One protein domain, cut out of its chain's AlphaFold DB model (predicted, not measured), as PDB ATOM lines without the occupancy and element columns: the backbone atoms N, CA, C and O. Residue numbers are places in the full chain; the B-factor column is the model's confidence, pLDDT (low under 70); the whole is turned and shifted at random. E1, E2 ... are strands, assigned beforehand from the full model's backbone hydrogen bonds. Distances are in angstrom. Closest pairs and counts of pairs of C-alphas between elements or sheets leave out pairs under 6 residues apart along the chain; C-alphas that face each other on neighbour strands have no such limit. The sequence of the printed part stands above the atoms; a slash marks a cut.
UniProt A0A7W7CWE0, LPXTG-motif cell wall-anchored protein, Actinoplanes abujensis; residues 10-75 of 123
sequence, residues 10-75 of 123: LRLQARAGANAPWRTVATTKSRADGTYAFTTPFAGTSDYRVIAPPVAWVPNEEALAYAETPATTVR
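This is residues 10 to 75 of the 123 residues of the protein "LPXTG-motif cell wall-anchored protein" of Actinoplanes abujensis (UniProt A0A7W7CWE0). Little of the domain is regular structure: it is one strongly twisted sheet of four strands, from which residues 53 to 71 run out as a long loop and fold back. The printed part has 66 residues, 23 of them in strands E1 to E4, with no named helix, class all strand. The sheet's order is E2, E1, E3, E4, all antiparallel. The whole is loose, with a radius of gyration of the C-alphas of 13.9 A, and only just flat, spanning 44 by 30 by 15 A.

E1, residues 10 to 15, forms a hairpin with E2, residues 23 to 29; N 12 and O 26 are within hydrogen-bond range, 2.8 A. E3, residues 46 to 52, is antiparallel to E1, with N 13 and O 49 at 2.8 A. E3 forms a hairpin with E4, residues 72 to 74, with N 48 and O 72 at 2.9 A. E2 and E4 are apart.

E1 begins at C-alpha 10 (-4.456, -32.085, -5.722) and measures 16.8 A, E2 18.2 A and E3 19.8 A. E4 ends at C-alpha 74 (13.728, -32.337, -10.626).

The C-alphas farthest apart, of Gly 44 and Asn 60, are 45.3 A apart. The links E2 to E3 and E3 to E4 are long. The printed part has no cut. Residues 43 and 53 to 67 have pLDDT under 70.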
ATOM      1  N   LEU A  10      -5.539 -31.358  -5.067       84.94
ATOM      2  CA  LEU A  10      -4.456 -32.085  -5.722       84.94
ATOM      3  C   LEU A  10      -3.350 -32.391  -4.714       84.94
ATOM      4  O   LEU A  10      -3.092 -31.627  -3.780       84.94
ATOM      5  N   ARG A  11      -2.653 -33.504  -4.932       87.69
ATOM      6  CA  ARG A  11      -1.523 -33.950  -4.112       87.69
ATOM      7  C   ARG A  11      -0.252 -33.932  -4.940       87.69
ATOM      8  O   ARG A  11      -0.219 -34.495  -6.029       87.69
ATOM      9  N   LEU A  12       0.805 -33.341  -4.403       89.12
ATOM     10  CA  LEU A  12       2.153 -33.471  -4.932       89.12
ATOM     11  C   LEU A  12       2.837 -34.624  -4.208       89.12
ATOM     12  O   LEU A  12       2.973 -34.614  -2.981       89.12
ATOM     13  N   GLN A  13       3.287 -35.608  -4.973       90.81
ATOM     14  CA  GLN A  13       4.104 -36.700  -4.475       90.81
ATOM     15  C   GLN A  13       5.540 -36.557  -4.951       90.81
ATOM     16  O   GLN A  13       5.784 -36.067  -6.050       90.81
ATOM     17  N   ALA A  14       6.472 -37.020  -4.124       90.38
ATOM     18  CA  ALA A  14       7.881 -37.115  -4.456       90.38
ATOM     19  C   ALA A  14       8.422 -38.517  -4.159       90.38
ATOM     20  O   ALA A  14       7.916 -39.203  -3.269       90.38
ATOM     21  N   ARG A  15       9.486 -38.918  -4.850       90.81
ATOM     22  CA  ARG A  15      10.310 -40.085  -4.503       90.81
ATOM     23  C   ARG A  15      11.783 -39.785  -4.777       90.81
ATOM     24  O   ARG A  15      12.108 -39.017  -5.676       90.81
ATOM     25  N   ALA A  16      12.680 -40.417  -4.024       86.25
ATOM     26  CA  ALA A  16      14.126 -40.183  -4.121       86.25
ATOM     27  C   ALA A  16      14.794 -40.817  -5.366       86.25
ATOM     28  O   ALA A  16      15.994 -40.665  -5.569       86.25
ATOM     29  N   GLY A  17      14.037 -41.544  -6.191       81.50
ATOM     30  CA  GLY A  17      14.506 -42.203  -7.410       81.50
ATOM     31  C   GLY A  17      13.506 -43.254  -7.888       81.50
ATOM     32  O   GLY A  17      12.532 -43.536  -7.190       81.50
ATOM     33  N   ALA A  18      13.754 -43.858  -9.054       83.94
ATOM     34  CA  ALA A  18      12.786 -44.709  -9.758       83.94
ATOM     35  C   ALA A  18      12.195 -45.864  -8.923       83.94
ATOM     36  O   ALA A  18      11.026 -46.201  -9.097       83.94
ATOM     37  N   ASN A  19      12.981 -46.419  -7.996       87.44
ATOM     38  CA  ASN A  19      12.609 -47.578  -7.176       87.44
ATOM     39  C   ASN A  19      12.162 -47.210  -5.751       87.44
ATOM     40  O   ASN A  19      11.839 -48.092  -4.961       87.44
ATOM     41  N   ALA A  20      12.180 -45.925  -5.391       88.62
ATOM     42  CA  ALA A  20      11.737 -45.475  -4.076       88.62
ATOM     43  C   ALA A  20      10.202 -45.339  -4.037       88.62
ATOM     44  O   ALA A  20       9.592 -44.981  -5.051       88.62
ATOM     45  N   PRO A  21       9.560 -45.575  -2.877       90.62
ATOM     46  CA  PRO A  21       8.124 -45.383  -2.743       90.62
ATOM     47  C   PRO A  21       7.756 -43.903  -2.895       90.62
ATOM     48  O   PRO A  21       8.485 -43.008  -2.454       90.62
ATOM     49  N   TRP A  22       6.598 -43.647  -3.497       90.50
ATOM     50  CA  TRP A  22       6.026 -42.308  -3.562       90.50
ATOM     51  C   TRP A  22       5.533 -41.860  -2.187       90.50
ATOM     52  O   TRP A  22       4.813 -42.591  -1.507       90.50
ATOM     53  N   ARG A  23       5.870 -40.628  -1.803       89.75
ATOM     54  CA  ARG A  23       5.365 -39.968  -0.594       89.75
ATOM     55  C   ARG A  23       4.674 -38.662  -0.952       89.75
ATOM     56  O   ARG A  23       5.194 -37.896  -1.758       89.75
ATOM     57  N   THR A  24       3.531 -38.380  -0.339       90.06
ATOM     58  CA  THR A  24       2.893 -37.062  -0.450       90.06
ATOM     59  C   THR A  24       3.742 -36.034   0.291       90.06
ATOM     60  O   THR A  24       4.036 -36.212   1.469       90.06
ATOM     61  N   VAL A  25       4.151 -34.977  -0.408       89.25
ATOM     62  CA  VAL A  25       5.005 -33.905   0.134       89.25
ATOM     63  C   VAL A  25       4.296 -32.560   0.221       89.25
ATOM     64  O   VAL A  25       4.750 -31.678   0.943       89.25
ATOM     65  N   ALA A  26       3.192 -32.392  -0.508       88.38
ATOM     66  CA  ALA A  26       2.306 -31.247  -0.378       88.38
ATOM     67  C   ALA A  26       0.905 -31.600  -0.886       88.38
ATOM     68  O   ALA A  26       0.735 -32.481  -1.731       88.38
ATOM     69  N   THR A  27      -0.094 -30.874  -0.402       88.56
ATOM     70  CA  THR A  27      -1.455 -30.870  -0.943       88.56
ATOM     71  C   THR A  27      -1.846 -29.431  -1.249       88.56
ATOM     72  O   THR A  27      -1.322 -28.494  -0.647       88.56
ATOM     73  N   THR A  28      -2.713 -29.235  -2.234       85.44
ATOM     74  CA  THR A  28      -3.202 -27.903  -2.583       85.44
ATOM     75  C   THR A  28      -4.638 -27.971  -3.062       85.44
ATOM     76  O   THR A  28      -5.078 -28.990  -3.594       85.44
ATOM     77  N   LYS A  29      -5.369 -26.879  -2.865       82.69
ATOM     78  CA  LYS A  29      -6.745 -26.729  -3.338       82.69
ATOM     79  C   LYS A  29      -6.779 -25.803  -4.540       82.69
ATOM     80  O   LYS A  29      -5.881 -24.973  -4.706       82.69
ATOM     81  N   SER A  30      -7.821 -25.922  -5.358       80.31
ATOM     82  CA  SER A  30      -8.027 -24.966  -6.443       80.31
ATOM     83  C   SER A  30      -8.168 -23.565  -5.867       80.31
ATOM     84  O   SER A  30      -8.923 -23.342  -4.916       80.31
ATOM     85  N   ARG A  31      -7.506 -22.609  -6.494       77.62
ATOM     86  CA  ARG A  31      -7.793 -21.194  -6.301       77.62
ATOM     87  C   ARG A  31      -9.101 -20.810  -6.996       77.62
ATOM     88  O   ARG A  31      -9.672 -21.587  -7.763       77.62
ATOM     89  N   ALA A  32      -9.559 -19.587  -6.737       71.25
ATOM     90  CA  ALA A  32     -10.757 -19.029  -7.364       71.25
ATOM     91  C   ALA A  32     -10.653 -18.954  -8.901       71.25
ATOM     92  O   ALA A  32     -11.662 -19.066  -9.587       71.25
ATOM     93  N   ASP A  33      -9.438 -18.825  -9.437       75.31
ATOM     94  CA  ASP A  33      -9.139 -18.834 -10.876       75.31
ATOM     95  C   ASP A  33      -9.030 -20.253 -11.474       75.31
ATOM     96  O   ASP A  33      -8.699 -20.411 -12.646       75.31
ATOM     97  N   GLY A  34      -9.281 -21.298 -10.678       71.75
ATOM     98  CA  GLY A  34      -9.157 -22.694 -11.098       71.75
ATOM     99  C   GLY A  34      -7.718 -23.214 -11.162       71.75
ATOM    100  O   GLY A  34      -7.512 -24.367 -11.539       71.75
ATOM    101  N   THR A  35      -6.716 -22.413 -10.780       79.12
ATOM    102  CA  THR A  35      -5.314 -22.845 -10.757       79.12
ATOM    103  C   THR A  35      -4.961 -23.571  -9.464       79.12
ATOM    104  O   THR A  35      -5.585 -23.394  -8.417       79.12
ATOM    105  N   TYR A  36      -3.897 -24.367  -9.528       82.69
ATOM    106  CA  TYR A  36      -3.311 -25.057  -8.385       82.69
ATOM    107  C   TYR A  36      -1.849 -24.640  -8.255       82.69
ATOM    108  O   TYR A  36      -1.155 -24.469  -9.256       82.69
ATOM    109  N   ALA A  37      -1.358 -24.493  -7.026       83.31
ATOM    110  CA  ALA A  37       0.066 -24.285  -6.789       83.31
ATOM    111  C   ALA A  37       0.547 -25.061  -5.576       83.31
ATOM    112  O   ALA A  37      -0.134 -25.125  -4.552       83.31
ATOM    113  N   PHE A  38       1.759 -25.587  -5.694       83.31
ATOM    114  CA  PHE A  38       2.452 -26.286  -4.629       83.31
ATOM    115  C   PHE A  38       3.731 -25.537  -4.279       83.31
ATOM    116  O   PHE A  38       4.459 -25.101  -5.169       83.31
ATOM    117  N   THR A  39       4.032 -25.468  -2.987       82.75
ATOM    118  CA  THR A  39       5.332 -25.033  -2.478       82.75
ATOM    119  C   THR A  39       5.839 -26.132  -1.560       82.75
ATOM    120  O   THR A  39       5.155 -26.508  -0.611       82.75
ATOM    121  N   THR A  40       7.012 -26.686  -1.850       80.94
ATOM    122  CA  THR A  40       7.615 -27.742  -1.030       80.94
ATOM    123  C   THR A  40       9.129 -27.535  -0.958       80.94
ATOM    124  O   THR A  40       9.727 -27.140  -1.964       80.94
ATOM    125  N   PRO A  41       9.763 -27.739   0.212       76.19
ATOM    126  CA  PRO A  41      11.211 -27.654   0.328       76.19
ATOM    127  C   PRO A  41      11.883 -28.708  -0.556       76.19
ATOM    128  O   PRO A  41      11.485 -29.874  -0.606       76.19
ATOM    129  N   PHE A  42      12.924 -28.279  -1.263       70.88
ATOM    130  CA  PHE A  42      13.603 -29.088  -2.260       70.88
ATOM    131  C   PHE A  42      14.833 -29.784  -1.657       70.88
ATOM    132  O   PHE A  42      15.873 -29.160  -1.456       70.88
ATOM    133  N   ALA A  43      14.726 -31.078  -1.352       65.88
ATOM    134  CA  ALA A  43      15.765 -31.843  -0.653       65.88
ATOM    135  C   ALA A  43      16.739 -32.568  -1.608       65.88
ATOM    136  O   ALA A  43      17.004 -33.759  -1.453       65.88
ATOM    137  N   GLY A  44      17.263 -31.860  -2.614       76.19
ATOM    138  CA  GLY A  44      18.108 -32.460  -3.656       76.19
ATOM    139  C   GLY A  44      17.299 -33.199  -4.730       76.19
ATOM    140  O   GLY A  44      16.103 -32.981  -4.875       76.19
ATOM    141  N   THR A  45      17.944 -34.031  -5.547       83.19
ATOM    142  CA  THR A  45      17.282 -34.674  -6.698       83.19
ATOM    143  C   THR A  45      16.129 -35.588  -6.271       83.19
ATOM    144  O   THR A  45      16.297 -36.445  -5.406       83.19
ATOM    145  N   SER A  46      14.955 -35.421  -6.878       85.69
ATOM    146  CA  SER A  46      13.767 -36.249  -6.629       85.69
ATOM    147  C   SER A  46      12.847 -36.263  -7.851       85.69
ATOM    148  O   SER A  46      12.787 -35.295  -8.611       85.69
ATOM    149  N   ASP A  47      12.110 -37.355  -8.028       87.62
ATOM    150  CA  ASP A  47      11.009 -37.411  -8.990       87.62
ATOM    151  C   ASP A  47       9.744 -36.881  -8.329       87.62
ATOM    152  O   ASP A  47       9.467 -37.227  -7.181       87.62
ATOM    153  N   TYR A  48       8.960 -36.101  -9.067       88.38
ATOM    154  CA  TYR A  48       7.693 -35.541  -8.615       88.38
ATOM    155  C   TYR A  48       6.549 -35.942  -9.542       88.38
ATOM    156  O   TYR A  48       6.735 -36.041 -10.754       88.38
ATOM    157  N   ARG A  49       5.355 -36.133  -8.977       88.44
ATOM    158  CA  ARG A  49       4.101 -36.275  -9.731       88.44
ATOM    159  C   ARG A  49       2.954 -35.595  -8.997       88.44
ATOM    160  O   ARG A  49       2.938 -35.552  -7.767       88.44
ATOM    161  N   VAL A  50       1.985 -35.097  -9.752       88.38
ATOM    162  CA  VAL A  50       0.716 -34.577  -9.229       88.38
ATOM    163  C   VAL A  50      -0.368 -35.637  -9.393       88.38
ATOM    164  O   VAL A  50      -0.479 -36.229 -10.467       88.38
ATOM    165  N   ILE A  51      -1.145 -35.854  -8.332       84.00
ATOM    166  CA  ILE A  51      -2.284 -36.776  -8.278       84.00
ATOM    167  C   ILE A  51      -3.549 -35.997  -7.932       84.00
ATOM    168  O   ILE A  51      -3.594 -35.319  -6.900       84.00
ATOM    169  N   ALA A  52      -4.586 -36.152  -8.751       80.69
ATOM    170  CA  ALA A  52      -5.954 -35.825  -8.379       80.69
ATOM    171  C   ALA A  52      -6.600 -37.059  -7.717       80.69
ATOM    172  O   ALA A  52      -6.643 -38.124  -8.342       80.69
ATOM    173  N   PRO A  53      -7.055 -36.968  -6.454       66.25
ATOM    174  CA  PRO A  53      -7.843 -38.021  -5.839       66.25
ATOM    175  C   PRO A  53      -9.179 -38.174  -6.588       66.25
ATOM    176  O   PRO A  53      -9.668 -37.204  -7.171       66.25
ATOM    177  N   PRO A  54      -9.773 -39.377  -6.581       59.22
ATOM    178  CA  PRO A  54     -11.026 -39.632  -7.267       59.22
ATOM    179  C   PRO A  54     -12.108 -38.728  -6.686       59.22
ATOM    180  O   PRO A  54     -12.327 -38.680  -5.473       59.22
ATOM    181  N   VAL A  55     -12.780 -38.001  -7.569       57.06
ATOM    182  CA  VAL A  55     -13.918 -37.172  -7.199       57.06
ATOM    183  C   VAL A  55     -15.151 -38.057  -7.232       57.06
ATOM    184  O   VAL A  55     -15.667 -38.365  -8.302       57.06
ATOM    185  N   ALA A  56     -15.613 -38.491  -6.062       53.09
ATOM    186  CA  ALA A  56     -16.877 -39.200  -5.949       53.09
ATOM    187  C   ALA A  56     -18.036 -38.239  -6.231       53.09
ATOM    188  O   ALA A  56     -18.471 -37.531  -5.324       53.09
ATOM    189  N   TRP A  57     -18.530 -38.193  -7.471       50.19
ATOM    190  CA  TRP A  57     -19.801 -37.520  -7.732       50.19
ATOM    191  C   TRP A  57     -20.582 -38.067  -8.929       50.19
ATOM    192  O   TRP A  57     -20.586 -37.436  -9.976       50.19
ATOM    193  N   VAL A  58     -21.291 -39.191  -8.739       48.25
ATOM    194  CA  VAL A  58     -22.603 -39.494  -9.361       48.25
ATOM    195  C   VAL A  58     -23.316 -40.579  -8.521       48.25
ATOM    196  O   VAL A  58     -22.696 -41.596  -8.203       48.25
ATOM    197  N   PRO A  59     -24.609 -40.447  -8.165       48.38
ATOM    198  CA  PRO A  59     -25.413 -41.594  -7.748       48.38
ATOM    199  C   PRO A  59     -25.563 -42.556  -8.941       48.38
ATOM    200  O   PRO A  59     -26.175 -42.183  -9.938       48.38
ATOM    201  N   ASN A  60     -25.031 -43.777  -8.818       52.88
ATOM    202  CA  ASN A  60     -25.000 -44.860  -9.824       52.88
ATOM    203  C   ASN A  60     -23.842 -44.873 -10.846       52.88
ATOM    204  O   ASN A  60     -23.924 -45.645 -11.798       52.88
ATOM    205  N   GLU A  61     -22.740 -44.141 -10.639       49.88
ATOM    206  CA  GLU A  61     -21.504 -44.390 -11.407       49.88
ATOM    207  C   GLU A  61     -20.292 -44.597 -10.492       49.88
ATOM    208  O   GLU A  61     -20.116 -43.908  -9.484       49.88
ATOM    209  N   GLU A  62     -19.445 -45.570 -10.840       45.31
ATOM    210  CA  GLU A  62     -18.171 -45.811 -10.165       45.31
ATOM    211  C   GLU A  62     -17.212 -44.642 -10.424       45.31
ATOM    212  O   GLU A  62     -16.494 -44.586 -11.422       45.31
ATOM    213  N   ALA A  63     -17.165 -43.690  -9.498       50.50
ATOM    214  CA  ALA A  63     -16.154 -42.647  -9.511       50.50
ATOM    215  C   ALA A  63     -14.780 -43.212  -9.103       50.50
ATOM    216  O   ALA A  63     -14.420 -43.217  -7.925       50.50
ATOM    217  N   LEU A  64     -14.007 -43.697 -10.080       50.81
ATOM    218  CA  LEU A  64     -12.694 -44.322  -9.852       50.81
ATOM    219  C   LEU A  64     -11.587 -43.840 -10.808       50.81
ATOM    220  O   LEU A  64     -10.619 -44.557 -11.050       50.81
ATOM    221  N   ALA A  65     -11.667 -42.619 -11.341       48.28
ATOM    222  CA  ALA A  65     -10.562 -42.064 -12.124       48.28
ATOM    223  C   ALA A  65      -9.575 -41.300 -11.223       48.28
ATOM    224  O   ALA A  65      -9.796 -40.145 -10.866       48.28
ATOM    225  N   TYR A  66      -8.461 -41.946 -10.872       59.28
ATOM    226  CA  TYR A  66      -7.260 -41.236 -10.429       59.28
ATOM    227  C   TYR A  66      -6.620 -40.588 -11.659       59.28
ATOM    228  O   TYR A  66      -6.239 -41.290 -12.595       59.28
ATOM    229  N   ALA A  67      -6.485 -39.261 -11.669       66.94
ATOM    230  CA  ALA A  67      -5.685 -38.590 -12.690       66.94
ATOM    231  C   ALA A  67      -4.275 -38.369 -12.135       66.94
ATOM    232  O   ALA A  67      -4.089 -37.650 -11.150       66.94
ATOM    233  N   GLU A  68      -3.280 -38.994 -12.761       71.94
ATOM    234  CA  GLU A  68      -1.869 -38.811 -12.426       71.94
ATOM    235  C   GLU A  68      -1.109 -38.201 -13.605       71.94
ATOM    236  O   GLU A  68      -1.335 -38.541 -14.766       71.94
ATOM    237  N   THR A  69      -0.179 -37.302 -13.302       76.94
ATOM    238  CA  THR A  69       0.759 -36.760 -14.297       76.94
ATOM    239  C   THR A  69       1.990 -37.663 -14.441       76.94
ATOM    240  O   THR A  69       2.380 -38.321 -13.471       76.94
ATOM    241  N   PRO A  70       2.650 -37.683 -15.617       81.94
ATOM    242  CA  PRO A  70       3.952 -38.322 -15.763       81.94
ATOM    243  C   PRO A  70       4.955 -37.792 -14.734       81.94
ATOM    244  O   PRO A  70       4.995 -36.594 -14.439       81.94
ATOM    245  N   ALA A  71       5.787 -38.687 -14.201       81.88
ATOM    246  CA  ALA A  71       6.821 -38.303 -13.253       81.88
ATOM    247  C   ALA A  71       7.822 -37.340 -13.906       81.88
ATOM    248  O   ALA A  71       8.359 -37.614 -14.978       81.88
ATOM    249  N   THR A  72       8.099 -36.229 -13.231       83.31
ATOM    250  CA  THR A  72       9.110 -35.253 -13.639       83.31
ATOM    251  C   THR A  72      10.269 -35.300 -12.656       83.31
ATOM    252  O   THR A  72      10.091 -35.037 -11.464       83.31
ATOM    253  N   THR A  73      11.466 -35.629 -13.138       80.81
ATOM    254  CA  THR A  73      12.683 -35.567 -12.323       80.81
ATOM    255  C   THR A  73      13.121 -34.121 -12.182       80.81
ATOM    256  O   THR A  73      13.481 -33.469 -13.162       80.81
ATOM    257  N   VAL A  74      13.156 -33.638 -10.947       79.12
ATOM    258  CA  VAL A  74      13.728 -32.337 -10.626       79.12
ATOM    259  C   VAL A  74      15.081 -32.582  -9.968       79.12
ATOM    260  O   VAL A  74      15.208 -33.388  -9.044       79.12
ATOM    261  N   ARG A  75      16.123 -31.915 -10.468       76.31
ATOM    262  CA  ARG A  75      17.481 -31.992  -9.918       76.31
ATOM    263  C   ARG A  75      17.775 -30.727  -9.135       76.31
ATOM    264  O   ARG A  75      17.594 -29.626  -9.646       76.31
TER     265      ARG A  75